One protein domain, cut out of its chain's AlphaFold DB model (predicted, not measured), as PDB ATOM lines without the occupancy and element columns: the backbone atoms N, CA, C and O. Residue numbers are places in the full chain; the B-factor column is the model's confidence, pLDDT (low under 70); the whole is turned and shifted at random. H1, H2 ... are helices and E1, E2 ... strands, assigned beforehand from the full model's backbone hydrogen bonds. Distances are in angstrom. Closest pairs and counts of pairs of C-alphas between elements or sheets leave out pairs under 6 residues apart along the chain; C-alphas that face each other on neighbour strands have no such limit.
ATOM      1  N   GLU A 127     319.081 346.642 405.473       74.12
ATOM      2  CA  GLU A 127     319.833 347.198 404.352       74.12
ATOM      3  C   GLU A 127     321.309 347.449 404.648       74.12
ATOM      4  O   GLU A 127     321.708 347.758 405.767       74.12
ATOM      5  N   VAL A 128     322.119 347.382 403.593       73.50
ATOM      6  CA  VAL A 128     323.522 347.793 403.622       73.50
ATOM      7  C   VAL A 128     323.644 349.166 402.988       73.50
ATOM      8  O   VAL A 128     323.487 349.302 401.775       73.50
ATOM      9  N   LEU A 129     324.002 350.165 403.790       76.81
ATOM     10  CA  LEU A 129     324.280 351.513 403.301       76.81
ATOM     11  C   LEU A 129     325.567 351.568 402.458       76.81
ATOM     12  O   LEU A 129     326.559 350.883 402.731       76.81
ATOM     13  N   ASP A 130     325.554 352.429 401.446       71.69
ATOM     14  CA  ASP A 130     326.707 352.786 400.623       71.69
ATOM     15  C   ASP A 130     327.412 354.018 401.219       71.69
ATOM     16  O   ASP A 130     327.182 355.157 400.819       71.69
ATOM     17  N   LEU A 131     328.240 353.795 402.245       65.12
ATOM     18  CA  LEU A 131     328.892 354.871 403.010       65.12
ATOM     19  C   LEU A 131     330.175 355.411 402.355       65.12
ATOM     20  O   LEU A 131     330.639 356.495 402.706       65.12
ATOM     21  N   GLU A 132     330.769 354.661 401.426       60.06
ATOM     22  CA  GLU A 132     332.055 354.973 400.792       60.06
ATOM     23  C   GLU A 132     332.019 354.819 399.262       60.06
ATOM     24  O   GLU A 132     333.036 354.465 398.657       60.06
ATOM     25  N   SER A 133     330.872 355.085 398.620       53.47
ATOM     26  CA  SER A 133     330.647 354.835 397.185       53.47
ATOM     27  C   SER A 133     331.790 355.349 396.292       53.47
ATOM     28  O   SER A 133     332.238 354.653 395.378       53.47
ATOM     29  N   GLU A 134     332.370 356.510 396.608       49.50
ATOM     30  CA  GLU A 134     333.474 357.144 395.868       49.50
ATOM     31  C   GLU A 134     334.861 356.484 396.024       49.50
ATOM     32  O   GLU A 134     335.800 356.864 395.323       49.50
ATOM     33  N   ARG A 135     335.036 355.511 396.928       52.09
ATOM     34  CA  ARG A 135     336.353 354.933 397.261       52.09
ATOM     35  C   ARG A 135     336.519 353.466 396.891       52.09
ATOM     36  O   ARG A 135     337.617 352.945 397.062       52.09
ATOM     37  N   ILE A 136     335.494 352.796 396.365       58.88
ATOM     38  CA  ILE A 136     335.587 351.364 396.057       58.88
ATOM     39  C   ILE A 136     336.417 351.129 394.791       58.88
ATOM     40  O   ILE A 136     335.943 351.316 393.672       58.88
ATOM     41  N   TYR A 137     337.654 350.666 394.983       54.31
ATOM     42  CA  TYR A 137     338.567 350.240 393.921       54.31
ATOM     43  C   TYR A 137     338.646 348.710 393.864       54.31
ATOM     44  O   TYR A 137     338.979 348.051 394.849       54.31
ATOM     45  N   GLY A 138     338.379 348.134 392.692       62.75
ATOM     46  CA  GLY A 138     338.537 346.705 392.422       62.75
ATOM     47  C   GLY A 138     338.143 346.355 390.990       62.75
ATOM     48  O   GLY A 138     337.758 347.235 390.226       62.75
ATOM     49  N   THR A 139     338.256 345.078 390.615       74.88
ATOM     50  CA  THR A 139     337.793 344.601 389.303       74.88
ATOM     51  C   THR A 139     336.265 344.561 389.310       74.88
ATOM     52  O   THR A 139     335.710 343.756 390.073       74.88
ATOM     53  N   PRO A 140     335.580 345.393 388.502       84.44
ATOM     54  CA  PRO A 140     334.130 345.366 388.415       84.44
ATOM     55  C   PRO A 140     333.650 343.998 387.948       84.44
ATOM     56  O   PRO A 140     334.328 343.308 387.182       84.44
ATOM     57  N   VAL A 141     332.468 343.614 388.407       87.88
ATOM     58  CA  VAL A 141     331.796 342.393 387.971       87.88
ATOM     59  C   VAL A 141     330.471 342.743 387.327       87.88
ATOM     60  O   VAL A 141     329.942 343.835 387.520       87.88
ATOM     61  N   GLU A 142     329.935 341.812 386.546       88.56
ATOM     62  CA  GLU A 142     328.605 341.964 385.975       88.56
ATOM     63  C   GLU A 142     327.580 342.240 387.088       88.56
ATOM     64  O   GLU A 142     327.575 341.586 388.135       88.56
ATOM     65  N   HIS A 143     326.730 343.244 386.892       88.31
ATOM     66  CA  HIS A 143     325.600 343.476 387.780       88.31
ATOM     67  C   HIS A 143     324.411 342.690 387.247       88.31
ATOM     68  O   HIS A 143     323.786 343.131 386.295       88.31
ATOM     69  N   SER A 144     324.144 341.512 387.809       79.25
ATOM     70  CA  SER A 144     322.993 340.682 387.444       79.25
ATOM     71  C   SER A 144     322.609 339.740 388.586       79.25
ATOM     72  O   SER A 144     323.444 339.377 389.424       79.25
ATOM     73  N   SER A 145     321.341 339.314 388.623       75.50
ATOM     74  CA  SER A 145     320.869 338.322 389.599       75.50
ATOM     75  C   SER A 145     321.654 337.011 389.503       75.50
ATOM     76  O   SER A 145     321.961 336.404 390.529       75.50
ATOM     77  N   ASP A 146     322.041 336.605 388.293       70.62
ATOM     78  CA  ASP A 146     322.834 335.397 388.053       70.62
ATOM     79  C   ASP A 146     324.238 335.506 388.649       70.62
ATOM     80  O   ASP A 146     324.724 334.556 389.269       70.62
ATOM     81  N   GLN A 147     324.878 336.673 388.542       84.69
ATOM     82  CA  GLN A 147     326.183 336.902 389.158       84.69
ATOM     83  C   GLN A 147     326.102 336.871 390.695       84.69
ATOM     84  O   GLN A 147     326.999 336.326 391.345       84.69
ATOM     85  N   VAL A 148     325.016 337.374 391.293       76.50
ATOM     86  CA  VAL A 148     324.780 337.245 392.743       76.50
ATOM     87  C   VAL A 148     324.540 335.781 393.134       76.50
ATOM     88  O   VAL A 148     325.163 335.280 394.069       76.50
ATOM     89  N   LEU A 149     323.696 335.049 392.398       76.19
ATOM     90  CA  LEU A 149     323.449 333.621 392.636       76.19
ATOM     91  C   LEU A 149     324.725 332.785 392.500       76.19
ATOM     92  O   LEU A 149     324.950 331.859 393.281       76.19
ATOM     93  N   LYS A 150     325.597 333.132 391.550       77.94
ATOM     94  CA  LYS A 150     326.919 332.523 391.408       77.94
ATOM     95  C   LYS A 150     327.741 332.713 392.677       77.94
ATOM     96  O   LYS A 150     328.221 331.718 393.205       77.94
ATOM     97  N   VAL A 151     327.828 333.934 393.208       84.75
ATOM     98  CA  VAL A 151     328.504 334.219 394.487       84.75
ATOM     99  C   VAL A 151     327.908 333.401 395.637       84.75
ATOM    100  O   VAL A 151     328.657 332.790 396.397       84.75
ATOM    101  N   ILE A 152     326.577 333.322 395.749       78.50
ATOM    102  CA  ILE A 152     325.900 332.497 396.768       78.50
ATOM    103  C   ILE A 152     326.338 331.029 396.663       78.50
ATOM    104  O   ILE A 152     326.657 330.387 397.667       78.50
ATOM    105  N   ASN A 153     326.394 330.491 395.449       74.94
ATOM    106  CA  ASN A 153     326.766 329.100 395.223       74.94
ATOM    107  C   ASN A 153     328.260 328.837 395.451       74.94
ATOM    108  O   ASN A 153     328.607 327.807 396.028       74.94
ATOM    109  N   THR A 154     329.143 329.749 395.040       80.38
ATOM    110  CA  THR A 154     330.597 329.539 395.091       80.38
ATOM    111  C   THR A 154     331.210 329.914 396.434       80.38
ATOM    112  O   THR A 154     331.999 329.147 396.977       80.38
ATOM    113  N   GLU A 155     330.850 331.071 396.987       83.81
ATOM    114  CA  GLU A 155     331.449 331.615 398.215       83.81
ATOM    115  C   GLU A 155     330.686 331.172 399.469       83.81
ATOM    116  O   GLU A 155     331.264 331.040 400.548       83.81
ATOM    117  N   TYR A 156     329.387 330.896 399.322       79.44
ATOM    118  CA  TYR A 156     328.500 330.537 400.431       79.44
ATOM    119  C   TYR A 156     327.900 329.130 400.299       79.44
ATOM    120  O   TYR A 156     327.024 328.765 401.082       79.44
ATOM    121  N   LYS A 157     328.383 328.310 399.351       73.56
ATOM    122  CA  LYS A 157     327.987 326.899 399.148       73.56
ATOM    123  C   LYS A 157     326.469 326.697 399.030       73.56
ATOM    124  O   LYS A 157     325.927 325.711 399.529       73.56
ATOM    125  N   GLY A 158     325.774 327.657 398.418       57.25
ATOM    126  CA  GLY A 158     324.321 327.613 398.241       57.25
ATOM    127  C   GLY A 158     323.534 327.841 399.535       57.25
ATOM    128  O   GLY A 158     322.383 327.420 399.632       57.25
ATOM    129  N   ALA A 159     324.139 328.464 400.555       58.97
ATOM    130  CA  ALA A 159     323.498 328.731 401.839       58.97
ATOM    131  C   ALA A 159     322.397 329.799 401.723       58.97
ATOM    132  O   ALA A 159     322.583 330.950 402.107       58.97
ATOM    133  N   LEU A 160     321.224 329.392 401.237       58.94
ATOM    134  CA  LEU A 160     319.990 330.157 401.352       58.94
ATOM    135  C   LEU A 160     319.241 329.730 402.626       58.94
ATOM    136  O   LEU A 160     319.027 328.534 402.845       58.94
ATOM    137  N   PRO A 161     318.841 330.674 403.491       51.91
ATOM    138  CA  PRO A 161     318.231 330.349 404.777       51.91
ATOM    139  C   PRO A 161     316.793 329.826 404.671       51.91
ATOM    140  O   PRO A 161     316.318 329.176 405.601       51.91
ATOM    141  N   THR A 162     316.100 330.133 403.573       55.25
ATOM    142  CA  THR A 162     314.743 329.678 403.234       55.25
ATOM    143  C   THR A 162     314.496 329.912 401.736       55.25
ATOM    144  O   THR A 162     315.406 330.334 401.021       55.25
ATOM    145  N   ASN A 163     313.276 329.663 401.250       62.19
ATOM    146  CA  ASN A 163     312.844 330.084 399.915       62.19
ATOM    147  C   ASN A 163     313.162 331.572 399.709       62.19
ATOM    148  O   ASN A 163     312.775 332.402 400.529       62.19
ATOM    149  N   ALA A 164     313.847 331.920 398.626       68.12
ATOM    150  CA  ALA A 164     314.256 333.297 398.397       68.12
ATOM    151  C   ALA A 164     314.229 333.687 396.918       68.12
ATOM    152  O   ALA A 164     314.305 332.823 396.045       68.12
ATOM    153  N   SER A 165     314.151 334.989 396.649       72.50
ATOM    154  CA  SER A 165     314.491 335.571 395.346       72.50
ATOM    155  C   SER A 165     315.635 336.558 395.469       72.50
ATOM    156  O   SER A 165     315.752 337.262 396.473       72.50
ATOM    157  N   VAL A 166     316.405 336.659 394.394       75.19
ATOM    158  CA  VAL A 166     317.493 337.615 394.225       75.19
ATOM    159  C   VAL A 166     317.175 338.498 393.022       75.19
ATOM    160  O   VAL A 166     316.917 337.986 391.931       75.19
ATOM    161  N   LEU A 167     317.183 339.811 393.228       80.94
ATOM    162  CA  LEU A 167     316.954 340.817 392.197       80.94
ATOM    163  C   LEU A 167     318.128 341.797 392.157       80.94
ATOM    164  O   LEU A 167     318.392 342.472 393.146       80.94
ATOM    165  N   ALA A 168     318.805 341.891 391.019       81.88
ATOM    166  CA  ALA A 168     319.686 343.008 390.694       81.88
ATOM    167  C   ALA A 168     318.870 344.095 389.976       81.88
ATOM    168  O   ALA A 168     318.072 343.774 389.097       81.88
ATOM    169  N   LEU A 169     319.024 345.356 390.380       81.12
ATOM    170  CA  LEU A 169     318.302 346.485 389.793       81.12
ATOM    171  C   LEU A 169     319.083 347.060 388.604       81.12
ATOM    172  O   LEU A 169     320.246 347.425 388.749       81.12
ATOM    173  N   HIS A 170     318.438 347.213 387.450       80.56
ATOM    174  CA  HIS A 170     319.054 347.759 386.238       80.56
ATOM    175  C   HIS A 170     318.422 349.084 385.810       80.56
ATOM    176  O   HIS A 170     319.125 350.017 385.427       80.56
ATOM    177  N   GLU A 171     317.100 349.186 385.906       88.81
ATOM    178  CA  GLU A 171     316.329 350.362 385.516       88.81
ATOM    179  C   GLU A 171     315.406 350.813 386.651       88.81
ATOM    180  O   GLU A 171     315.010 350.023 387.507       88.81
ATOM    181  N   ALA A 172     315.010 352.089 386.664       78.75
ATOM    182  CA  ALA A 172     314.146 352.657 387.710       78.75
ATOM    183  C   ALA A 172     312.857 351.838 387.954       78.75
ATOM    184  O   ALA A 172     312.358 351.742 389.079       78.75
ATOM    185  N   ASN A 173     312.329 351.211 386.898       79.56
ATOM    186  CA  ASN A 173     311.118 350.396 386.956       79.56
ATOM    187  C   ASN A 173     311.312 349.041 387.648       79.56
ATOM    188  O   ASN A 173     310.320 348.471 388.102       79.56
ATOM    189  N   ASP A 174     312.550 348.569 387.802       79.50
ATOM    190  CA  ASP A 174     312.854 347.304 388.477       79.50
ATOM    191  C   ASP A 174     312.593 347.372 389.979       79.50
ATOM    192  O   ASP A 174     312.405 346.336 390.619       79.50
ATOM    193  N   LEU A 175     312.569 348.583 390.557       82.25
ATOM    194  CA  LEU A 175     312.360 348.768 391.987       82.25
ATOM    195  C   LEU A 175     311.002 348.170 392.407       82.25
ATOM    196  O   LEU A 175     309.949 348.673 391.982       82.25
ATOM    197  N   PRO A 176     310.989 347.132 393.264       79.06
ATOM    198  CA  PRO A 176     309.755 346.482 393.673       79.06
ATOM    199  C   PRO A 176     308.803 347.427 394.403       79.06
ATOM    200  O   PRO A 176     309.227 348.246 395.218       79.06
ATOM    201  N   GLN A 177     307.498 347.248 394.182       80.31
ATOM    202  CA  GLN A 177     306.471 348.100 394.791       80.31
ATOM    203  C   GLN A 177     306.567 348.141 396.320       80.31
ATOM    204  O   GLN A 177     306.476 349.211 396.903       80.31
ATOM    205  N   TYR A 178     306.861 347.010 396.966       78.50
ATOM    206  CA  TYR A 178     306.980 346.969 398.424       78.50
ATOM    207  C   TYR A 178     308.127 347.841 398.964       78.50
ATOM    208  O   TYR A 178     308.022 348.302 400.090       78.50
ATOM    209  N   LEU A 179     309.203 348.077 398.200       79.00
ATOM    210  CA  LEU A 179     310.257 349.017 398.600       79.00
ATOM    211  C   LEU A 179     309.804 350.462 398.361       79.00
ATOM    212  O   LEU A 179     309.999 351.310 399.227       79.00
ATOM    213  N   LYS A 180     309.123 350.737 397.240       83.31
ATOM    214  CA  LYS A 180     308.525 352.059 396.968       83.31
ATOM    215  C   LYS A 180     307.560 352.482 398.077       83.31
ATOM    216  O   LYS A 180     307.611 353.619 398.534       83.31
ATOM    217  N   ASP A 181     306.739 351.547 398.553       80.44
ATOM    218  CA  ASP A 181     305.782 351.770 399.642       80.44
ATOM    219  C   ASP A 181     306.472 352.135 400.976       80.44
ATOM    220  O   ASP A 181     305.842 352.736 401.843       80.44
ATOM    221  N   HIS A 182     307.767 351.819 401.126       74.81
ATOM    222  CA  HIS A 182     308.608 352.164 402.282       74.81
ATOM    223  C   HIS A 182     309.523 353.368 402.021       74.81
ATOM    224  O   HIS A 182     310.479 353.585 402.754       74.81
ATOM    225  N   GLY A 183     309.250 354.156 400.979       81.88
ATOM    226  CA  GLY A 183     309.988 355.387 400.693       81.88
ATOM    227  C   GLY A 183     311.301 355.189 399.936       81.88
ATOM    228  O   GLY A 183     312.015 356.167 399.723       81.88
ATOM    229  N   TYR A 184     311.614 353.970 399.484       86.94
ATOM    230  CA  TYR A 184     312.790 353.753 398.646       86.94
ATOM    231  C   TYR A 184     312.606 354.361 397.257       86.94
ATOM    232  O   TYR A 184     311.525 354.313 396.663       86.94
ATOM    233  N   THR A 185     313.706 354.857 396.698       91.75
ATOM    234  CA  THR A 185     313.762 355.391 395.335       91.75
ATOM    235  C   THR A 185     314.950 354.809 394.576       91.75
ATOM    236  O   THR A 185     315.984 354.505 395.163       91.75
ATOM    237  N   PHE A 186     314.799 354.616 393.267       91.44
ATOM    238  CA  PHE A 186     315.860 354.124 392.390       91.44
ATOM    239  C   PHE A 186     315.783 354.849 391.051       91.44
ATOM    240  O   PHE A 186     314.730 354.863 390.417       91.44
ATOM    241  N   ASP A 187     316.891 355.449 390.625       88.62
ATOM    242  CA  ASP A 187     316.972 356.242 389.390       88.62
ATOM    243  C   ASP A 187     317.583 355.473 388.201       88.62
ATOM    244  O   ASP A 187     317.861 356.055 387.154       88.62
ATOM    245  N   GLY A 188     317.798 354.160 388.352       87.38
ATOM    246  CA  GLY A 188     318.535 353.329 387.393       87.38
ATOM    247  C   GLY A 188     320.032 353.207 387.702       87.38
ATOM    248  O   GLY A 188     320.735 352.452 387.038       87.38
ATOM    249  N   LYS A 189     320.546 353.934 388.701       88.56
ATOM    250  CA  LYS A 189     321.962 353.890 389.101       88.56
ATOM    251  C   LYS A 189     322.140 353.760 390.605       88.56
ATOM    252  O   LYS A 189     322.943 352.943 391.052       88.56
ATOM    253  N   VAL A 190     321.397 354.545 391.377       90.19
ATOM    254  CA  VAL A 190     321.535 354.665 392.827       90.19
ATOM    255  C   VAL A 190     320.210 354.325 393.491       90.19
ATOM    256  O   VAL A 190     319.177 354.923 393.187       90.19
ATOM    257  N   LEU A 191     320.243 353.343 394.393       90.56
ATOM    258  CA  LEU A 191     319.132 353.018 395.284       90.56
ATOM    259  C   LEU A 191     319.267 353.877 396.539       90.56
ATOM    260  O   LEU A 191     320.347 353.926 397.125       90.56
ATOM    261  N   LYS A 192     318.182 354.531 396.947       89.38
ATOM    262  CA  LYS A 192     318.119 355.311 398.183       89.38
ATOM    263  C   LYS A 192     316.989 354.839 399.080       89.38
ATOM    264  O   LYS A 192     315.922 354.494 398.566       89.38
ATOM    265  N   ASN A 193     317.219 354.847 400.389       83.62
ATOM    266  CA  ASN A 193     316.194 354.583 401.398       83.62
ATOM    267  C   ASN A 193     315.291 355.814 401.630       83.62
ATOM    268  O   ASN A 193     315.438 356.850 400.969       83.62
ATOM    269  N   ALA A 194     314.346 355.698 402.568       81.31
ATOM    270  CA  ALA A 194     313.432 356.784 402.933       81.31
ATOM    271  C   ALA A 194     314.172 358.050 403.406       81.31
ATOM    272  O   ALA A 194     313.761 359.164 403.071       81.31
ATOM    273  N   ASP A 195     315.304 357.876 404.091       78.94
ATOM    274  CA  ASP A 195     316.165 358.946 404.607       78.94
ATOM    275  C   ASP A 195     317.156 359.499 403.569       78.94
ATOM    276  O   ASP A 195     318.048 360.281 403.898       78.94
ATOM    277  N   GLN A 196     316.985 359.136 402.292       84.69
ATOM    278  CA  GLN A 196     317.814 359.570 401.160       84.69
ATOM    279  C   GLN A 196     319.273 359.090 401.207       84.69
ATOM    280  O   GLN A 196     320.107 359.594 400.448       84.69
ATOM    281  N   GLN A 197     319.585 358.103 402.044       83.12
ATOM    282  CA  GLN A 197     320.899 357.472 402.099       83.12
ATOM    283  C   GLN A 197     321.040 356.461 400.962       83.12
ATOM    284  O   GLN A 197     320.079 355.783 400.604       83.12
ATOM    285  N   GLU A 198     322.236 356.364 400.383       88.81
ATOM    286  CA  GLU A 198     322.530 355.395 399.327       88.81
ATOM    287  C   GLU A 198     322.613 353.974 399.903       88.81
ATOM    288  O   GLU A 198     323.153 353.764 400.989       88.81
ATOM    289  N   VAL A 199     322.089 352.991 399.169       87.56
ATOM    290  CA  VAL A 199     321.944 351.598 399.613       87.56
ATOM    291  C   VAL A 199     322.566 350.655 398.584       87.56
ATOM    292  O   VAL A 199     322.285 350.740 397.390       87.56
ATOM    293  N   LEU A 200     323.390 349.716 399.046       89.50
ATOM    294  CA  LEU A 200     324.002 348.671 398.221       89.50
ATOM    295  C   LEU A 200     323.086 347.466 398.018       89.50
ATOM    296  O   LEU A 200     323.069 346.880 396.935       89.50
ATOM    297  N   ALA A 201     322.377 347.055 399.067       90.75
ATOM    298  CA  ALA A 201     321.477 345.914 399.032       90.75
ATOM    299  C   ALA A 201     320.451 345.970 400.170       90.75
ATOM    300  O   ALA A 201     320.647 346.677 401.154       90.75
ATOM    301  N   THR A 202     319.363 345.215 400.017       89.06
ATOM    302  CA  THR A 202     318.335 345.038 401.047       89.06
ATOM    303  C   THR A 202     317.921 343.576 401.183       89.06
ATOM    304  O   THR A 202     317.893 342.827 400.199       89.06
ATOM    305  N   THR A 203     317.499 343.201 402.388       87.62
ATOM    306  CA  THR A 203     316.816 341.945 402.703       87.62
ATOM    307  C   THR A 203     315.443 342.239 403.284       87.62
ATOM    308  O   THR A 203     315.307 342.951 404.276       87.62
ATOM    309  N   THR A 204     314.405 341.640 402.703       82.06
ATOM    310  CA  THR A 204     313.023 341.772 403.185       82.06
ATOM    311  C   THR A 204     312.369 340.395 403.354       82.06
ATOM    312  O   THR A 204     312.289 339.644 402.373       82.06
ATOM    313  N   PRO A 205     311.869 340.039 404.550       74.25
ATOM    314  CA  PRO A 205     311.113 338.825 404.774       74.25
ATOM    315  C   PRO A 205     309.642 338.962 404.347       74.25
ATOM    316  O   PRO A 205     309.009 340.009 404.452       74.25
ATOM    317  N   PHE A 206     309.065 337.851 403.902       61.00
ATOM    318  CA  PHE A 206     307.661 337.704 403.530       61.00
ATOM    319  C   PHE A 206     307.084 336.420 404.133       61.00
ATOM    320  O   PHE A 206     307.804 335.479 404.484       61.00
ATOM    321  N   TYR A 207     305.752 336.367 404.218       59.41
ATOM    322  CA  TYR A 207     305.000 335.189 404.661       59.41
ATOM    323  C   TYR A 207     305.439 334.664 406.039       59.41
ATOM    324  O   TYR A 207     305.687 333.467 406.196       59.41
ATOM    325  N   LYS A 208     305.524 335.551 407.044       65.62
ATOM    326  CA  LYS A 208     306.030 335.238 408.395       65.62
ATOM    327  C   LYS A 208     307.452 334.671 408.357       65.62
ATOM    328  O   LYS A 208     307.691 333.562 408.832       65.62
ATOM    329  N   ASN A 209     308.361 335.402 407.716       68.31
ATOM    330  CA  ASN A 209     309.778 335.053 407.581       68.31
ATOM    331  C   ASN A 209     310.069 333.724 406.853       68.31
ATOM    332  O   ASN A 209     311.168 333.178 406.949       68.31
ATOM    333  N   LYS A 210     309.102 333.187 406.096       64.38
ATOM    334  CA  LYS A 210     309.272 331.952 405.310       64.38
ATOM    335  C   LYS A 210     309.832 332.199 403.916       64.38
ATOM    336  O   LYS A 210     310.229 331.245 403.250       64.38
ATOM    337  N   TYR A 211     309.866 333.449 403.472       65.75
ATOM    338  CA  TYR A 211     310.443 333.825 402.192       65.75
ATOM    339  C   TYR A 211     311.292 335.080 402.321       65.75
ATOM    340  O   TYR A 211     310.877 336.001 403.014       65.75
ATOM    341  N   MET A 212     312.440 335.131 401.651       76.94
ATOM    342  CA  MET A 212     313.321 336.305 401.652       76.94
ATOM    343  C   MET A 212     313.412 336.904 400.253       76.94
ATOM    344  O   MET A 212     313.588 336.184 399.271       76.94
ATOM    345  N   ARG A 213     313.328 338.227 400.147       81.00
ATOM    346  CA  ARG A 213     313.712 338.950 398.933       81.00
ATOM    347  C   ARG A 213     314.989 339.716 399.190       81.00
ATOM    348  O   ARG A 213     315.029 340.531 400.107       81.00
ATOM    349  N   TYR A 214     315.981 339.453 398.351       83.81
ATOM    350  CA  TYR A 214     317.232 340.185 398.304       83.81
ATOM    351  C   TYR A 214     317.223 341.097 397.083       83.81
ATOM    352  O   TYR A 214     317.003 340.614 395.970       83.81
ATOM    353  N   VAL A 215     317.441 342.393 397.285       87.38
ATOM    354  CA  VAL A 215     317.528 343.379 396.200       87.38
ATOM    355  C   VAL A 215     318.902 344.024 396.244       87.38
ATOM    356  O   VAL A 215     319.321 344.467 397.304       87.38
ATOM    357  N   PHE A 216     319.593 344.075 395.110       88.94
ATOM    358  CA  PHE A 216     320.959 344.574 394.984       88.94
ATOM    359  C   PHE A 216     321.000 345.766 394.028       88.94
ATOM    360  O   PHE A 216     320.475 345.689 392.918       88.94
ATOM    361  N   ALA A 217     321.644 346.852 394.451       93.25
ATOM    362  CA  ALA A 217     321.845 348.051 393.645       93.25
ATOM    363  C   ALA A 217     323.146 347.969 392.821       93.25
ATOM    364  O   ALA A 217     324.093 347.300 393.250       93.25
ATOM    365  N   PRO A 218     323.261 348.689 391.687       90.69
ATOM    366  CA  PRO A 218     324.426 348.622 390.796       90.69
ATOM    367  C   PRO A 218     325.782 348.836 391.478       90.69
ATOM    368  O   PRO A 218     326.762 348.163 391.146       90.69
ATOM    369  N   ASN A 219     325.849 349.730 392.471       89.19
ATOM    370  CA  ASN A 219     327.094 350.056 393.173       89.19
ATOM    371  C   ASN A 219     327.728 348.857 393.893       89.19
ATOM    372  O   ASN A 219     328.949 348.829 394.070       89.19
ATOM    373  N   VAL A 220     326.951 347.825 394.236       89.56
ATOM    374  CA  VAL A 220     327.485 346.613 394.870       89.56
ATOM    375  C   VAL A 220     328.458 345.849 393.960       89.56
ATOM    376  O   VAL A 220     329.358 345.165 394.448       89.56
ATOM    377  N   SER A 221     328.309 345.990 392.637       90.44
ATOM    378  CA  SER A 221     329.095 345.282 391.619       90.44
ATOM    379  C   SER A 221     330.372 346.023 391.201       90.44
ATOM    380  O   SER A 221     331.099 345.548 390.325       90.44
ATOM    381  N   ARG A 222     330.702 347.156 391.845       87.94
ATOM    382  CA  ARG A 222     331.945 347.913 391.587       87.94
ATOM    383  C   ARG A 222     333.213 347.102 391.862       87.94
ATOM    384  O   ARG A 222     334.248 347.367 391.259       87.94
ATOM    385  N   SER A 223     333.142 346.092 392.729       89.44
ATOM    386  CA  SER A 223     334.189 345.078 392.859       89.44
ATOM    387  C   SER A 223     333.612 343.715 393.227       89.44
ATOM    388  O   SER A 223     332.592 343.623 393.914       89.44
ATOM    389  N   TYR A 224     334.294 342.638 392.823       89.94
ATOM    390  CA  TYR A 224     333.933 341.283 393.256       89.94
ATOM    391  C   TYR A 224     333.885 341.170 394.787       89.94
ATOM    392  O   TYR A 224     332.958 340.592 395.342       89.94
ATOM    393  N   GLN A 225     334.852 341.764 395.485       91.12
ATOM    394  CA  GLN A 225     334.958 341.705 396.941       91.12
ATOM    395  C   GLN A 225     333.789 342.416 397.630       91.12
ATOM    396  O   GLN A 225     333.255 341.886 398.608       91.12
ATOM    397  N   GLN A 226     333.350 343.565 397.100       90.38
ATOM    398  CA  GLN A 226     332.157 344.263 397.582       90.38
ATOM    399  C   GLN A 226     330.905 343.405 397.391       90.38
ATOM    400  O   GLN A 226     330.132 343.246 398.339       90.38
ATOM    401  N   LEU A 227     330.730 342.813 396.205       91.12
ATOM    402  CA  LEU A 227     329.598 341.934 395.920       91.12
ATOM    403  C   LEU A 227     329.574 340.734 396.868       91.12
ATOM    404  O   LEU A 227     328.537 340.460 397.470       91.12
ATOM    405  N   VAL A 228     330.708 340.051 397.053       91.06
ATOM    406  CA  VAL A 228     330.814 338.902 397.961       91.06
ATOM    407  C   VAL A 228     330.447 339.315 399.380       91.06
ATOM    408  O   VAL A 228     329.506 338.762 399.946       91.06
ATOM    409  N   LYS A 229     331.112 340.335 399.933       91.94
ATOM    410  CA  LYS A 229     330.861 340.802 401.303       91.94
ATOM    411  C   LYS A 229     329.395 341.177 401.519       91.94
ATOM    412  O   LYS A 229     328.794 340.746 402.499       91.94
ATOM    413  N   THR A 230     328.822 341.959 400.605       91.38
ATOM    414  CA  THR A 230     327.426 342.416 400.699       91.38
ATOM    415  C   THR A 230     326.462 341.239 400.588       91.38
ATOM    416  O   THR A 230     325.530 341.138 401.370       91.38
ATOM    417  N   THR A 231     326.732 340.276 399.706       87.44
ATOM    418  CA  THR A 231     325.910 339.063 399.600       87.44
ATOM    419  C   THR A 231     325.889 338.284 400.915       87.44
ATOM    420  O   THR A 231     324.820 337.918 401.393       87.44
ATOM    421  N   GLY A 232     327.046 338.055 401.544       86.88
ATOM    422  CA  GLY A 232     327.092 337.360 402.834       86.88
ATOM    423  C   GLY A 232     326.407 338.126 403.972       86.88
ATOM    424  O   GLY A 232     325.784 337.500 404.830       86.88
ATOM    425  N   HIS A 233     326.466 339.460 403.941       92.12
ATOM    426  CA  HIS A 233     325.735 340.337 404.857       92.12
ATOM    427  C   HIS A 233     324.218 340.104 404.749       92.12
ATOM    428  O   HIS A 233     323.567 339.766 405.738       92.12
ATOM    429  N   GLU A 234     323.666 340.183 403.537       86.31
ATOM    430  CA  GLU A 234     322.233 339.973 403.296       86.31
ATOM    431  C   GLU A 234     321.783 338.544 403.643       86.31
ATOM    432  O   GLU A 234     320.735 338.322 404.259       86.31
ATOM    433  N   LEU A 235     322.601 337.534 403.331       85.88
ATOM    434  CA  LEU A 235     322.307 336.150 403.708       85.88
ATOM    435  C   LEU A 235     322.205 335.970 405.231       85.88
ATOM    436  O   LEU A 235     321.376 335.178 405.699       85.88
ATOM    437  N   LEU A 236     322.998 336.703 406.018       86.38
ATOM    438  CA  LEU A 236     322.891 336.691 407.477       86.38
ATOM    439  C   LEU A 236     321.597 337.340 407.965       86.38
ATOM    440  O   LEU A 236     320.932 336.729 408.803       86.38
ATOM    441  N   HIS A 237     321.178 338.479 407.398       83.69
ATOM    442  CA  HIS A 237     319.847 339.035 407.669       83.69
ATOM    443  C   HIS A 237     318.749 338.008 407.400       83.69
ATOM    444  O   HIS A 237     317.943 337.713 408.283       83.69
ATOM    445  N   GLY A 238     318.765 337.375 406.223       79.88
ATOM    446  CA  GLY A 238     317.776 336.351 405.883       79.88
ATOM    447  C   GLY A 238     317.809 335.143 406.827       79.88
ATOM    448  O   GLY A 238     316.772 334.541 407.101       79.88
ATOM    449  N   THR A 239     318.983 334.791 407.357       81.81
ATOM    450  CA  THR A 239     319.143 333.689 408.319       81.81
ATOM    451  C   THR A 239     318.598 334.039 409.701       81.81
ATOM    452  O   THR A 239     318.061 333.165 410.386       81.81
ATOM    453  N   PHE A 240     318.735 335.291 410.133       80.00
ATOM    454  CA  PHE A 240     318.142 335.762 411.381       80.00
ATOM    455  C   PHE A 240     316.620 335.815 411.266       80.00
ATOM    456  O   PHE A 240     315.935 335.164 412.063       80.00
ATOM    457  N   PHE A 241     316.100 336.433 410.203       77.94
ATOM    458  CA  PHE A 241     314.662 336.483 409.962       77.94
ATOM    459  C   PHE A 241     314.050 335.082 409.876       77.94
ATOM    460  O   PHE A 241     313.065 334.814 410.559       77.94
ATOM    461  N   SER A 242     314.652 334.130 409.145       72.62
ATOM    462  CA  SER A 242     314.106 332.760 409.030       72.62
ATOM    463  C   SER A 242     314.034 331.997 410.362       72.62
ATOM    464  O   SER A 242     313.347 330.979 410.470       72.62
ATOM    465  N   LYS A 243     314.726 332.491 411.394       74.56
ATOM    466  CA  LYS A 243     314.699 331.978 412.768       74.56
ATOM    467  C   LYS A 243     313.825 332.813 413.705       74.56
ATOM    468  O   LYS A 243     313.860 332.574 414.910       74.56
ATOM    469  N   ASN A 244     313.027 333.729 413.157       73.44
ATOM    470  CA  ASN A 244     312.199 334.696 413.881       73.44
ATOM    471  C   ASN A 244     313.022 335.573 414.831       73.44
ATOM    472  O   ASN A 244     312.614 335.842 415.960       73.44
ATOM    473  N   ILE A 245     314.218 335.953 414.385       70.81
ATOM    474  CA  ILE A 245     315.025 336.983 415.025       70.81
ATOM    475  C   ILE A 245     314.819 338.236 414.181       70.81
ATOM    476  O   ILE A 245     315.347 338.324 413.073       70.81
ATOM    477  N   ASP A 246     313.981 339.135 414.682       70.38
ATOM    478  CA  ASP A 246     313.650 340.392 414.019       70.38
ATOM    479  C   ASP A 246     314.744 341.443 414.270       70.38
ATOM    480  O   ASP A 246     315.496 341.372 415.255       70.38
ATOM    481  N   SER A 247     314.818 342.427 413.372       71.75
ATOM    482  CA  SER A 247     315.740 343.552 413.508       71.75
ATOM    483  C   SER A 247     315.148 344.580 414.470       71.75
ATOM    484  O   SER A 247     313.969 344.927 414.367       71.75
ATOM    485  N   PHE A 248     315.948 345.069 415.413       63.38
ATOM    486  CA  PHE A 248     315.556 346.144 416.319       63.38
ATOM    487  C   PHE A 248     316.750 347.014 416.699       63.38
ATOM    488  O   PHE A 248     317.886 346.536 416.786       63.38
ATOM    489  N   ASP A 249     316.471 348.284 416.976       65.88
ATOM    490  CA  ASP A 249     317.477 349.254 417.389       65.88
ATOM    491  C   ASP A 249     318.095 348.889 418.737       65.88
ATOM    492  O   ASP A 249     317.409 348.687 419.745       65.88
ATOM    493  N   MET A 250     319.424 348.868 418.782       55.59
ATOM    494  CA  MET A 250     320.158 348.816 420.037       55.59
ATOM    495  C   MET A 250     320.238 350.247 420.582       55.59
ATOM    496  O   MET A 250     320.930 351.099 420.035       55.59
ATOM    497  N   ILE A 251     319.475 350.551 421.635       50.72
ATOM    498  CA  ILE A 251     319.359 351.899 422.218       50.72
ATOM    499  C   ILE A 251     320.742 352.455 422.627       50.72
ATOM    500  O   ILE A 251     321.338 351.974 423.588       50.72
ATOM    501  N   ILE A 252     321.202 353.543 421.987       48.28
ATOM    502  CA  ILE A 252     322.370 354.349 422.411       48.28
ATOM    503  C   ILE A 252     322.001 355.839 422.471       48.28
ATOM    504  O   ILE A 252     322.451 356.646 421.666       48.28
ATOM    505  N   LYS A 253     321.166 356.247 423.432       38.97
ATOM    506  CA  LYS A 253     320.991 357.685 423.746       38.97
ATOM    507  C   LYS A 253     321.513 358.083 425.126       38.97
ATOM    508  O   LYS A 253     321.855 359.238 425.337       38.97
ATOM    509  N   THR A 254     321.649 357.142 426.055       37.50
ATOM    510  CA  THR A 254     321.941 357.430 427.472       37.50
ATOM    511  C   THR A 254     323.415 357.316 427.875       37.50
ATOM    512  O   THR A 254     323.737 357.612 429.019       37.50
ATOM    513  N   TRP A 255     324.320 356.883 426.984       37.97
ATOM    514  CA  TRP A 255     325.688 356.467 427.357       37.97
ATOM    515  C   TRP A 255     326.811 357.386 426.838       37.97
ATOM    516  O   TRP A 255     327.984 357.041 426.943       37.97
ATOM    517  N   GLY A 256     326.486 358.549 426.260       36.59
ATOM    518  CA  GLY A 256     327.493 359.520 425.793       36.59
ATOM    519  C   GLY A 256     328.371 359.042 424.624       36.59
ATOM    520  O   GLY A 256     329.285 359.751 424.208       36.59
ATOM    521  N   ILE A 257     328.091 357.860 424.071       41.62
ATOM    522  CA  ILE A 257     328.697 357.365 422.839       41.62
ATOM    523  C   ILE A 257     327.988 358.092 421.696       41.62
ATOM    524  O   ILE A 257     326.790 357.897 421.499       41.62
ATOM    525  N   LYS A 258     328.708 358.945 420.954       37.88
ATOM    526  CA  LYS A 258     328.234 359.412 419.646       37.88
ATOM    527  C   LYS A 258     328.017 358.164 418.797       37.88
ATOM    528  O   LYS A 258     328.991 357.509 418.430       37.88
ATOM    529  N   ALA A 259     326.757 357.822 418.548       38.19
ATOM    530  CA  ALA A 259     326.407 356.859 417.525       38.19
ATOM    531  C   ALA A 259     327.146 357.269 416.242       38.19
ATOM    532  O   ALA A 259     327.037 358.415 415.803       38.19
ATOM    533  N   TYR A 260     327.947 356.363 415.679       44.03
ATOM    534  CA  TYR A 260     328.138 356.409 414.232       44.03
ATOM    535  C   TYR A 260     326.729 356.298 413.631       44.03
ATOM    536  O   TYR A 260     325.925 355.541 414.183       44.03
ATOM    537  N   PRO A 261     326.399 357.179 412.676       46.84
ATOM    538  CA  PRO A 261     325.069 357.756 412.528       46.84
ATOM    539  C   PRO A 261     324.023 356.664 412.303       46.84
ATOM    540  O   PRO A 261     324.310 355.706 411.600       46.84
ATOM    541  N   ASP A 262     322.880 356.844 412.964       46.34
ATOM    542  CA  ASP A 262     321.550 356.291 412.694       46.34
ATOM    543  C   ASP A 262     321.474 354.811 412.232       46.34
ATOM    544  O   ASP A 262     321.916 354.436 411.154       46.34
ATOM    545  N   GLU A 263     320.845 353.982 413.083       53.69
ATOM    546  CA  GLU A 263     320.469 352.561 412.875       53.69
ATOM    547  C   GLU A 263     321.497 351.466 413.216       53.69
ATOM    548  O   GLU A 263     321.755 350.507 412.473       53.69
ATOM    549  N   LEU A 264     322.026 351.521 414.443       64.00
ATOM    550  CA  LEU A 264     322.705 350.369 415.027       64.00
ATOM    551  C   LEU A 264     321.715 349.290 415.493       64.00
ATOM    552  O   LEU A 264     321.376 349.197 416.674       64.00
ATOM    553  N   THR A 265     321.278 348.443 414.567       71.88
ATOM    554  CA  THR A 265     320.403 347.305 414.875       71.88
ATOM    555  C   THR A 265     321.174 346.124 415.465       71.88
ATOM    556  O   THR A 265     322.376 345.946 415.236       71.88
ATOM    557  N   ASN A 266     320.478 345.254 416.201       69.69
ATOM    558  CA  ASN A 266     321.017 343.970 416.665       69.69
ATOM    559  C   ASN A 266     321.613 343.138 415.513       69.69
ATOM    560  O   ASN A 266     322.646 342.486 415.687       69.69
ATOM    561  N   HIS A 267     320.990 343.174 414.331       82.00
ATOM    562  CA  HIS A 267     321.490 342.508 413.136       82.00
ATOM    563  C   HIS A 267     322.826 343.106 412.686       82.00
ATOM    564  O   HIS A 267     323.810 342.368 412.606       82.00
ATOM    565  N   HIS A 268     322.892 344.423 412.464       78.25
ATOM    566  CA  HIS A 268     324.116 345.098 412.024       78.25
ATOM    567  C   HIS A 268     325.261 344.931 413.028       78.25
ATOM    568  O   HIS A 268     326.391 344.671 412.624       78.25
ATOM    569  N   GLY A 269     324.978 344.957 414.334       76.50
ATOM    570  CA  GLY A 269     325.990 344.700 415.361       76.50
ATOM    571  C   GLY A 269     326.616 343.304 415.275       76.50
ATOM    572  O   GLY A 269     327.828 343.145 415.417       76.50
ATOM    573  N   VAL A 270     325.817 342.258 415.048       82.00
ATOM    574  CA  VAL A 270     326.358 340.893 414.910       82.00
ATOM    575  C   VAL A 270     327.035 340.703 413.553       82.00
ATOM    576  O   VAL A 270     328.075 340.042 413.469       82.00
ATOM    577  N   ILE A 271     326.472 341.281 412.493       86.25
ATOM    578  CA  ILE A 271     327.025 341.177 411.142       86.25
ATOM    579  C   ILE A 271     328.352 341.933 411.034       86.25
ATOM    580  O   ILE A 271     329.261 341.418 410.394       86.25
ATOM    581  N   SER A 272     328.559 343.052 411.736       83.69
ATOM    582  CA  SER A 272     329.861 343.738 411.746       83.69
ATOM    583  C   SER A 272     330.986 342.847 412.294       83.69
ATOM    584  O   SER A 272     332.110 342.868 411.795       83.69
ATOM    585  N   VAL A 273     330.689 342.017 413.305       85.62
ATOM    586  CA  VAL A 273     331.641 341.028 413.847       85.62
ATOM    587  C   VAL A 273     331.937 339.935 412.818       85.62
ATOM    588  O   VAL A 273     333.069 339.453 412.728       85.62
ATOM    589  N   TRP A 274     330.932 339.529 412.040       90.00
ATOM    590  CA  TRP A 274     331.131 338.604 410.927       90.00
ATOM    591  C   TRP A 274     331.981 339.217 409.815       90.00
ATOM    592  O   TRP A 274     332.926 338.563 409.380       90.00
ATOM    593  N   GLU A 275     331.684 340.450 409.390       88.69
ATOM    594  CA  GLU A 275     332.418 341.150 408.334       88.69
ATOM    595  C   GLU A 275     333.906 341.229 408.686       88.69
ATOM    596  O   GLU A 275     334.740 340.800 407.894       88.69
ATOM    597  N   ASP A 276     334.255 341.654 409.903       88.44
ATOM    598  CA  ASP A 276     335.652 341.705 410.356       88.44
ATOM    599  C   ASP A 276     336.357 340.339 410.264       88.44
ATOM    600  O   ASP A 276     337.454 340.229 409.704       88.44
ATOM    601  N   LYS A 277     335.716 339.267 410.751       90.31
ATOM    602  CA  LYS A 277     336.269 337.903 410.667       90.31
ATOM    603  C   LYS A 277     336.407 337.422 409.225       90.31
ATOM    604  O   LYS A 277     337.415 336.803 408.880       90.31
ATOM    605  N   PHE A 278     335.395 337.676 408.402       90.75
ATOM    606  CA  PHE A 278     335.347 337.249 407.012       90.75
ATOM    607  C   PHE A 278     336.420 337.950 406.184       90.75
ATOM    608  O   PHE A 278     337.189 337.285 405.492       90.75
ATOM    609  N   LEU A 279     336.551 339.269 406.327       90.00
ATOM    610  CA  LEU A 279     337.569 340.045 405.628       90.00
ATOM    611  C   LEU A 279     338.982 339.624 406.036       90.00
ATOM    612  O   LEU A 279     339.820 339.438 405.157       90.00
ATOM    613  N   LYS A 280     339.242 339.381 407.328       91.25
ATOM    614  CA  LYS A 280     340.534 338.839 407.791       91.25
ATOM    615  C   LYS A 280     340.836 337.470 407.191       91.25
ATOM    616  O   LYS A 280     341.953 337.228 406.750       91.25
ATOM    617  N   TYR A 281     339.844 336.582 407.145       92.12
ATOM    618  CA  TYR A 281     340.000 335.253 406.555       92.12
ATOM    619  C   TYR A 281     340.306 335.306 405.052       92.12
ATOM    620  O   TYR A 281     341.165 334.567 404.580       92.12
ATOM    621  N   LYS A 282     339.646 336.201 404.307       89.44
ATOM    622  CA  LYS A 282     339.882 336.380 402.865       89.44
ATOM    623  C   LYS A 282     341.134 337.216 402.553       89.44
ATOM    624  O   LYS A 282     341.524 337.298 401.392       89.44
ATOM    625  N   GLY A 283     341.762 337.836 403.557       91.12
ATOM    626  CA  GLY A 283     342.892 338.755 403.379       91.12
ATOM    627  C   GLY A 283     342.495 340.126 402.815       91.12
ATOM    628  O   GLY A 283     343.309 340.798 402.188       91.12
ATOM    629  N   TRP A 284     341.237 340.534 402.994       90.19
ATOM    630  CA  TRP A 284     340.619 341.723 402.388       90.19
ATOM    631  C   TRP A 284     340.502 342.921 403.340       90.19
ATOM    632  O   TRP A 284     339.917 343.935 402.979       90.19
ATOM    633  N   GLN A 285     341.065 342.843 404.549       85.25
ATOM    634  CA  GLN A 285     340.912 343.862 405.601       85.25
ATOM    635  C   GLN A 285     341.327 345.296 405.208       85.25
ATOM    636  O   GLN A 285     340.830 346.257 405.795       85.25
ATOM    637  N   ASN A 286     342.227 345.432 404.228       84.19
ATOM    638  CA  ASN A 286     342.759 346.715 403.759       84.19
ATOM    639  C   ASN A 286     342.158 347.161 402.419       84.19
ATOM    640  O   ASN A 286     342.588 348.175 401.873       84.19
ATOM    641  N   LEU A 287     341.217 346.395 401.856       82.88
ATOM    642  CA  LEU A 287     340.545 346.794 400.627       82.88
ATOM    643  C   LEU A 287     339.561 347.931 400.921       82.88
ATOM    644  O   LEU A 287     338.923 347.926 401.979       82.88
ATOM    645  N   PRO A 288     339.411 348.890 399.997       79.88
ATOM    646  CA  PRO A 288     338.448 349.964 400.151       79.88
ATOM    647  C   PRO A 288     337.059 349.443 399.761       79.88
ATOM    648  O   PRO A 288     336.625 349.560 398.621       79.88
ATOM    649  N   ILE A 289     336.398 348.768 400.693       77.88
ATOM    650  CA  ILE A 289     335.042 348.233 400.545       77.88
ATOM    651  C   ILE A 289     334.189 348.703 401.723       77.88
ATOM    652  O   ILE A 289     334.698 348.843 402.838       77.88
ATOM    653  N   ASN A 290     332.890 348.895 401.490       77.31
ATOM    654  CA  ASN A 290     331.947 349.306 402.528       77.31
ATOM    655  C   ASN A 290     331.913 348.263 403.648       77.31
ATOM    656  O   ASN A 290     331.508 347.114 403.424       77.31
ATOM    657  N   LYS A 291     332.301 348.674 404.856       73.44
ATOM    658  CA  LYS A 291     332.320 347.837 406.059       73.44
ATOM    659  C   LYS A 291     331.588 348.528 407.197       73.44
ATOM    660  O   LYS A 291     331.733 349.734 407.392       73.44
ATOM    661  N   LEU A 292     330.847 347.748 407.974       71.06
ATOM    662  CA  LEU A 292     330.297 348.242 409.224       71.06
ATOM    663  C   LEU A 292     331.428 348.494 410.235       71.06
ATOM    664  O   LEU A 292     332.404 347.732 410.276       71.06
ATOM    665  N   PRO A 293     331.322 349.534 411.082       67.56
ATOM    666  CA  PRO A 293     332.243 349.697 412.197       67.56
ATOM    667  C   PRO A 293     332.135 348.484 413.126       67.56
ATOM    668  O   PRO A 293     331.040 348.016 413.434       67.56
ATOM    669  N   VAL A 294     333.275 347.961 413.584       68.44
ATOM    670  CA  VAL A 294     333.276 346.845 414.537       68.44
ATOM    671  C   VAL A 294     332.780 347.346 415.884       68.44
ATOM    672  O   VAL A 294     333.295 348.319 416.435       68.44
ATOM    673  N   ILE A 295     331.780 346.651 416.409       66.69
ATOM    674  CA  ILE A 295     331.041 347.052 417.595       66.69
ATOM    675  C   ILE A 295     331.337 346.106 418.752       66.69
ATOM    676  O   ILE A 295     331.362 344.884 418.594       66.69
ATOM    677  N   ASP A 296     331.496 346.683 419.941       69.19
ATOM    678  CA  ASP A 296     331.501 345.929 421.187       69.19
ATOM    679  C   ASP A 296     330.059 345.571 421.593       69.19
ATOM    680  O   ASP A 296     329.334 346.363 422.201       69.19
ATOM    681  N   LEU A 297     329.635 344.358 421.228       67.06
ATOM    682  CA  LEU A 297     328.295 343.839 421.518       67.06
ATOM    683  C   LEU A 297     328.006 343.698 423.019       67.06
ATOM    684  O   LEU A 297     326.838 343.723 423.411       67.06
ATOM    685  N   ASP A 298     329.035 343.551 423.859       65.94
ATOM    686  CA  ASP A 298     328.866 343.440 425.312       65.94
ATOM    687  C   ASP A 298     328.521 344.791 425.947       65.94
ATOM    688  O   ASP A 298     327.911 344.834 427.016       65.94
ATOM    689  N   ARG A 299     328.840 345.895 425.261       60.78
ATOM    690  CA  ARG A 299     328.489 347.254 425.684       60.78
ATOM    691  C   ARG A 299     327.113 347.726 425.218       60.78
ATOM    692  O   ARG A 299     326.566 348.625 425.849       60.78
ATOM    693  N   LEU A 300     326.571 347.176 424.128       55.06
ATOM    694  CA  LEU A 300     325.420 347.775 423.426       55.06
ATOM    695  C   LEU A 300     324.115 346.981 423.502       55.06
ATOM    696  O   LEU A 300     323.048 347.554 423.293       55.06
ATOM    697  N   MET A 301     324.156 345.693 423.845       52.72
ATOM    698  CA  MET A 301     322.934 344.940 424.135       52.72
ATOM    699  C   MET A 301     322.641 345.037 425.637       52.72
ATOM    700  O   MET A 301     323.453 344.548 426.426       52.72
ATOM    701  N   PRO A 302     321.521 345.653 426.076       48.81
ATOM    702  CA  PRO A 302     321.236 345.786 427.499       48.81
ATOM    703  C   PRO A 302     321.248 344.407 428.159       48.81
ATOM    704  O   PRO A 302     320.671 343.452 427.633       48.81
ATOM    705  N   ALA A 303     321.903 344.316 429.319       48.28
ATOM    706  CA  ALA A 303     322.187 343.089 430.066       48.28
ATOM    707  C   ALA A 303     320.939 342.423 430.695       48.28
ATOM    708  O   ALA A 303     320.976 341.921 431.813       48.28
ATOM    709  N   SER A 304     319.807 342.420 429.991       40.75
ATOM    710  CA  SER A 304     318.666 341.571 430.321       40.75
ATOM    711  C   SER A 304     318.906 340.147 429.788       40.75
ATOM    712  O   SER A 304     319.461 340.001 428.690       40.75
ATOM    713  N   PRO A 305     318.433 339.094 430.477       41.53
ATOM    714  CA  PRO A 305     318.615 337.709 430.033       41.53
ATOM    715  C   PRO A 305     318.118 337.416 428.605       41.53
ATOM    716  O   PRO A 305     318.756 336.649 427.884       41.53
ATOM    717  N   GLY A 306     317.021 338.052 428.167       45.56
ATOM    718  CA  GLY A 306     316.449 337.867 426.825       45.56
ATOM    719  C   GLY A 306     317.370 338.349 425.700       45.56
ATOM    720  O   GLY A 306     317.657 337.594 424.770       45.56
ATOM    721  N   HIS A 307     317.914 339.562 425.821       54.88
ATOM    722  CA  HIS A 307     318.863 340.111 424.845       54.88
ATOM    723  C   HIS A 307     320.188 339.335 424.821       54.88
ATOM    724  O   HIS A 307     320.739 339.099 423.749       54.88
ATOM    725  N   ILE A 308     320.675 338.861 425.975       56.53
ATOM    726  CA  ILE A 308     321.879 338.015 426.042       56.53
ATOM    727  C   ILE A 308     321.650 336.679 425.322       56.53
ATOM    728  O   ILE A 308     322.514 336.227 424.568       56.53
ATOM    729  N   PHE A 309     320.489 336.048 425.519       54.16
ATOM    730  CA  PHE A 309     320.142 334.807 424.827       54.16
ATOM    731  C   PHE A 309     320.080 335.004 423.306       54.16
ATOM    732  O   PHE A 309     320.689 334.228 422.567       54.16
ATOM    733  N   GLN A 310     319.412 336.064 422.841       60.91
ATOM    734  CA  GLN A 310     319.344 336.400 421.417       60.91
ATOM    735  C   GLN A 310     320.731 336.700 420.834       60.91
ATOM    736  O   GLN A 310     321.084 336.118 419.812       60.91
ATOM    737  N   LYS A 311     321.566 337.492 421.525       69.75
ATOM    738  CA  LYS A 311     322.970 337.737 421.148       69.75
ATOM    739  C   LYS A 311     323.732 336.433 420.943       69.75
ATOM    740  O   LYS A 311     324.341 336.214 419.899       69.75
ATOM    741  N   ASN A 312     323.690 335.547 421.937       70.88
ATOM    742  CA  ASN A 312     324.423 334.284 421.909       70.88
ATOM    743  C   ASN A 312     323.921 333.368 420.786       70.88
ATOM    744  O   ASN A 312     324.721 332.712 420.115       70.88
ATOM    745  N   LEU A 313     322.606 333.345 420.547       71.44
ATOM    746  CA  LEU A 313     322.006 332.615 419.438       71.44
ATOM    747  C   LEU A 313     322.468 333.173 418.084       71.44
ATOM    748  O   LEU A 313     322.911 332.399 417.235       71.44
ATOM    749  N   MET A 314     322.430 334.493 417.895       75.44
ATOM    750  CA  MET A 314     322.887 335.158 416.671       75.44
ATOM    751  C   MET A 314     324.383 334.937 416.426       75.44
ATOM    752  O   MET A 314     324.768 334.573 415.318       75.44
ATOM    753  N   LEU A 315     325.227 335.037 417.459       81.31
ATOM    754  CA  LEU A 315     326.655 334.718 417.369       81.31
ATOM    755  C   LEU A 315     326.892 333.246 417.005       81.31
ATOM    756  O   LEU A 315     327.773 332.936 416.203       81.31
ATOM    757  N   LYS A 316     326.099 332.316 417.549       79.56
ATOM    758  CA  LYS A 316     326.170 330.895 417.176       79.56
ATOM    759  C   LYS A 316     325.793 330.682 415.708       79.56
ATOM    760  O   LYS A 316     326.490 329.956 415.003       79.56
ATOM    761  N   ILE A 317     324.716 331.316 415.242       80.06
ATOM    762  CA  ILE A 317     324.277 331.276 413.838       80.06
ATOM    763  C   ILE A 317     325.370 331.836 412.926       80.06
ATOM    764  O   ILE A 317     325.768 331.168 411.974       80.06
ATOM    765  N   MET A 318     325.894 333.012 413.260       87.44
ATOM    766  CA  MET A 318     326.941 333.703 412.518       87.44
ATOM    767  C   MET A 318     328.223 332.871 412.421       87.44
ATOM    768  O   MET A 318     328.756 332.695 411.328       87.44
ATOM    769  N   ASN A 319     328.691 332.275 413.523       86.56
ATOM    770  CA  ASN A 319     329.881 331.420 413.497       86.56
ATOM    771  C   ASN A 319     329.652 330.155 412.648       86.56
ATOM    772  O   ASN A 319     330.551 329.728 411.924       86.56
ATOM    773  N   ASN A 320     328.452 329.566 412.693       83.81
ATOM    774  CA  ASN A 320     328.101 328.429 411.838       83.81
ATOM    775  C   ASN A 320     328.063 328.818 410.356       83.81
ATOM    776  O   ASN A 320     328.542 328.058 409.519       83.81
ATOM    777  N   PHE A 321     327.510 329.989 410.037       80.25
ATOM    778  CA  PHE A 321     327.502 330.538 408.685       80.25
ATOM    779  C   PHE A 321     328.934 330.769 408.180       80.25
ATOM    780  O   PHE A 321     329.307 330.247 407.134       80.25
ATOM    781  N   PHE A 322     329.776 331.423 408.986       79.19
ATOM    782  CA  PHE A 322     331.186 331.654 408.670       79.19
ATOM    783  C   PHE A 322     331.973 330.359 408.433       79.19
ATOM    784  O   PHE A 322     332.736 330.255 407.476       79.19
ATOM    785  N   ASN A 323     331.777 329.343 409.275       80.62
ATOM    786  CA  ASN A 323     332.460 328.060 409.110       80.62
ATOM    787  C   ASN A 323     332.009 327.306 407.852       80.62
ATOM    788  O   ASN A 323     332.797 326.552 407.293       80.62
ATOM    789  N   LYS A 324     330.772 327.512 407.380       72.38
ATOM    790  CA  LYS A 324     330.323 326.966 406.093       72.38
ATOM    791  C   LYS A 324     330.971 327.677 404.905       72.38
ATOM    792  O   LYS A 324     331.215 327.012 403.904       72.38
ATOM    793  N   SER A 325     331.265 328.973 405.026       65.00
ATOM    794  CA  SER A 325     331.917 329.784 403.986       65.00
ATOM    795  C   SER A 325     333.451 329.671 403.934       65.00
ATOM    796  O   SER A 325     334.069 330.305 403.085       65.00
ATOM    797  N   LYS A 326     334.072 328.902 404.840       72.00
ATOM    798  CA  LYS A 326     335.478 328.474 404.723       72.00
ATOM    799  C   LYS A 326     335.603 327.271 403.799       72.00
ATOM    800  O   LYS A 326     336.632 327.167 403.109       72.00
TER     801      LYS A 326
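AT A GLANCE: This is residues 127 to 326 of the 326 residues of an uncharacterized protein of Chryseobacterium kwangjuense (UniProt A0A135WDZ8). The long helix H4 lies in the middle, with a small four-stranded sheet on one side of it and the helices H5 and H7 packed on it away from the sheet, the three helices making a bundle. H1 stands up from the sheet on the same face as H4, in two layers, while the small H2 and H6 lie farthest out. The printed part has 200 residues with seven named helices and four named strands, E1 H1 E2 H2 E3 E4 H3 H4 H5 H6 H7; the sheet, E1 E3 E4 E2, is mixed, and so is the class. The whole is compact, with a radius of gyration of the C-alphas of 16.2 A, and spans 45 by 37 by 36 A.

HOW THE PARTS SIT: Start at edge strand E1, residues 127 to 129, antiparallel to E3, residues 198 to 206, where N 128 and O 201 are 2.9 A apart. H1, residues 145 to 155, stands up over E2, residues 163 to 168, at a height over the sheet of 10.5 A. H2, residues 177 to 180, is only just not on the sheet, with 4 pairs of C-alphas within 10 A. E3 bends by 59 degrees at residue 201 and forms a hairpin with E4, residues 211 to 216, with N 204 and O 213 at 2.9 A. E4 is parallel to E2, with N 165 and O 212 at 2.9 A. E1, H1 and E2 make a split strand-helix-strand unit, E3 and E4 between its strands, with a right-handed crossover. H3, residues 218 to 222, touches the hub H4, residues 224 to 241, only at the corner, closest at C-alphas 220 and 227, 5.2 A. H4 lies over E3 and E4, closest to E3 at C-alphas 203 and 234, 5.8 A; with residues 227 to 232 alone it touches H1, about perpendicular at 84 degrees, closest at C-alphas 151 and 228, 6.3 A. H5, residues 266 to 282, forms a helical hairpin with H4, closest at C-alphas 233 and 271, 6.5 A. H6, residues 297 to 300, is close to H5 but not clearly touching, closest at C-alphas 269 and 297, 6.6 A. H7, residues 305 to 324, touches H5 at a shallow tilt of 28 degrees, the same way, closest at C-alphas 274 and 318, 6.6 A. Every O i to N i+4 pair is within hydrogen-bond range in H1, H4 and H7, 12 of 13 in H5 and 0 of 1 in H3, where 2 of 2 O i to N i+3 pairs are; H2 and H6 are too short for an i+4 pair.

IN THESE COORDINATES: Find C-alpha 127 at (319.833, 347.198, 404.352), where E1 begins. H4 runs 26.0 A from C-alpha 224 at (333.933, 341.283, 393.256), H5 24.6 A, and H7 28.7 A to C-alpha 324 at (330.323, 326.966, 406.093); E3 measures 23.5 A.

THE WHOLE: The C-alphas farthest apart, of Glu 171 and Pro 305, are 46.3 A apart, and the printed part has no cut. The links E1 to H1, H2 to E3, H4 to H5 and H5 to H6 are long. Mean pLDDT of the printed part is 74.7; 59 residues are under 70, among them 248 to 264 and 293 to 311.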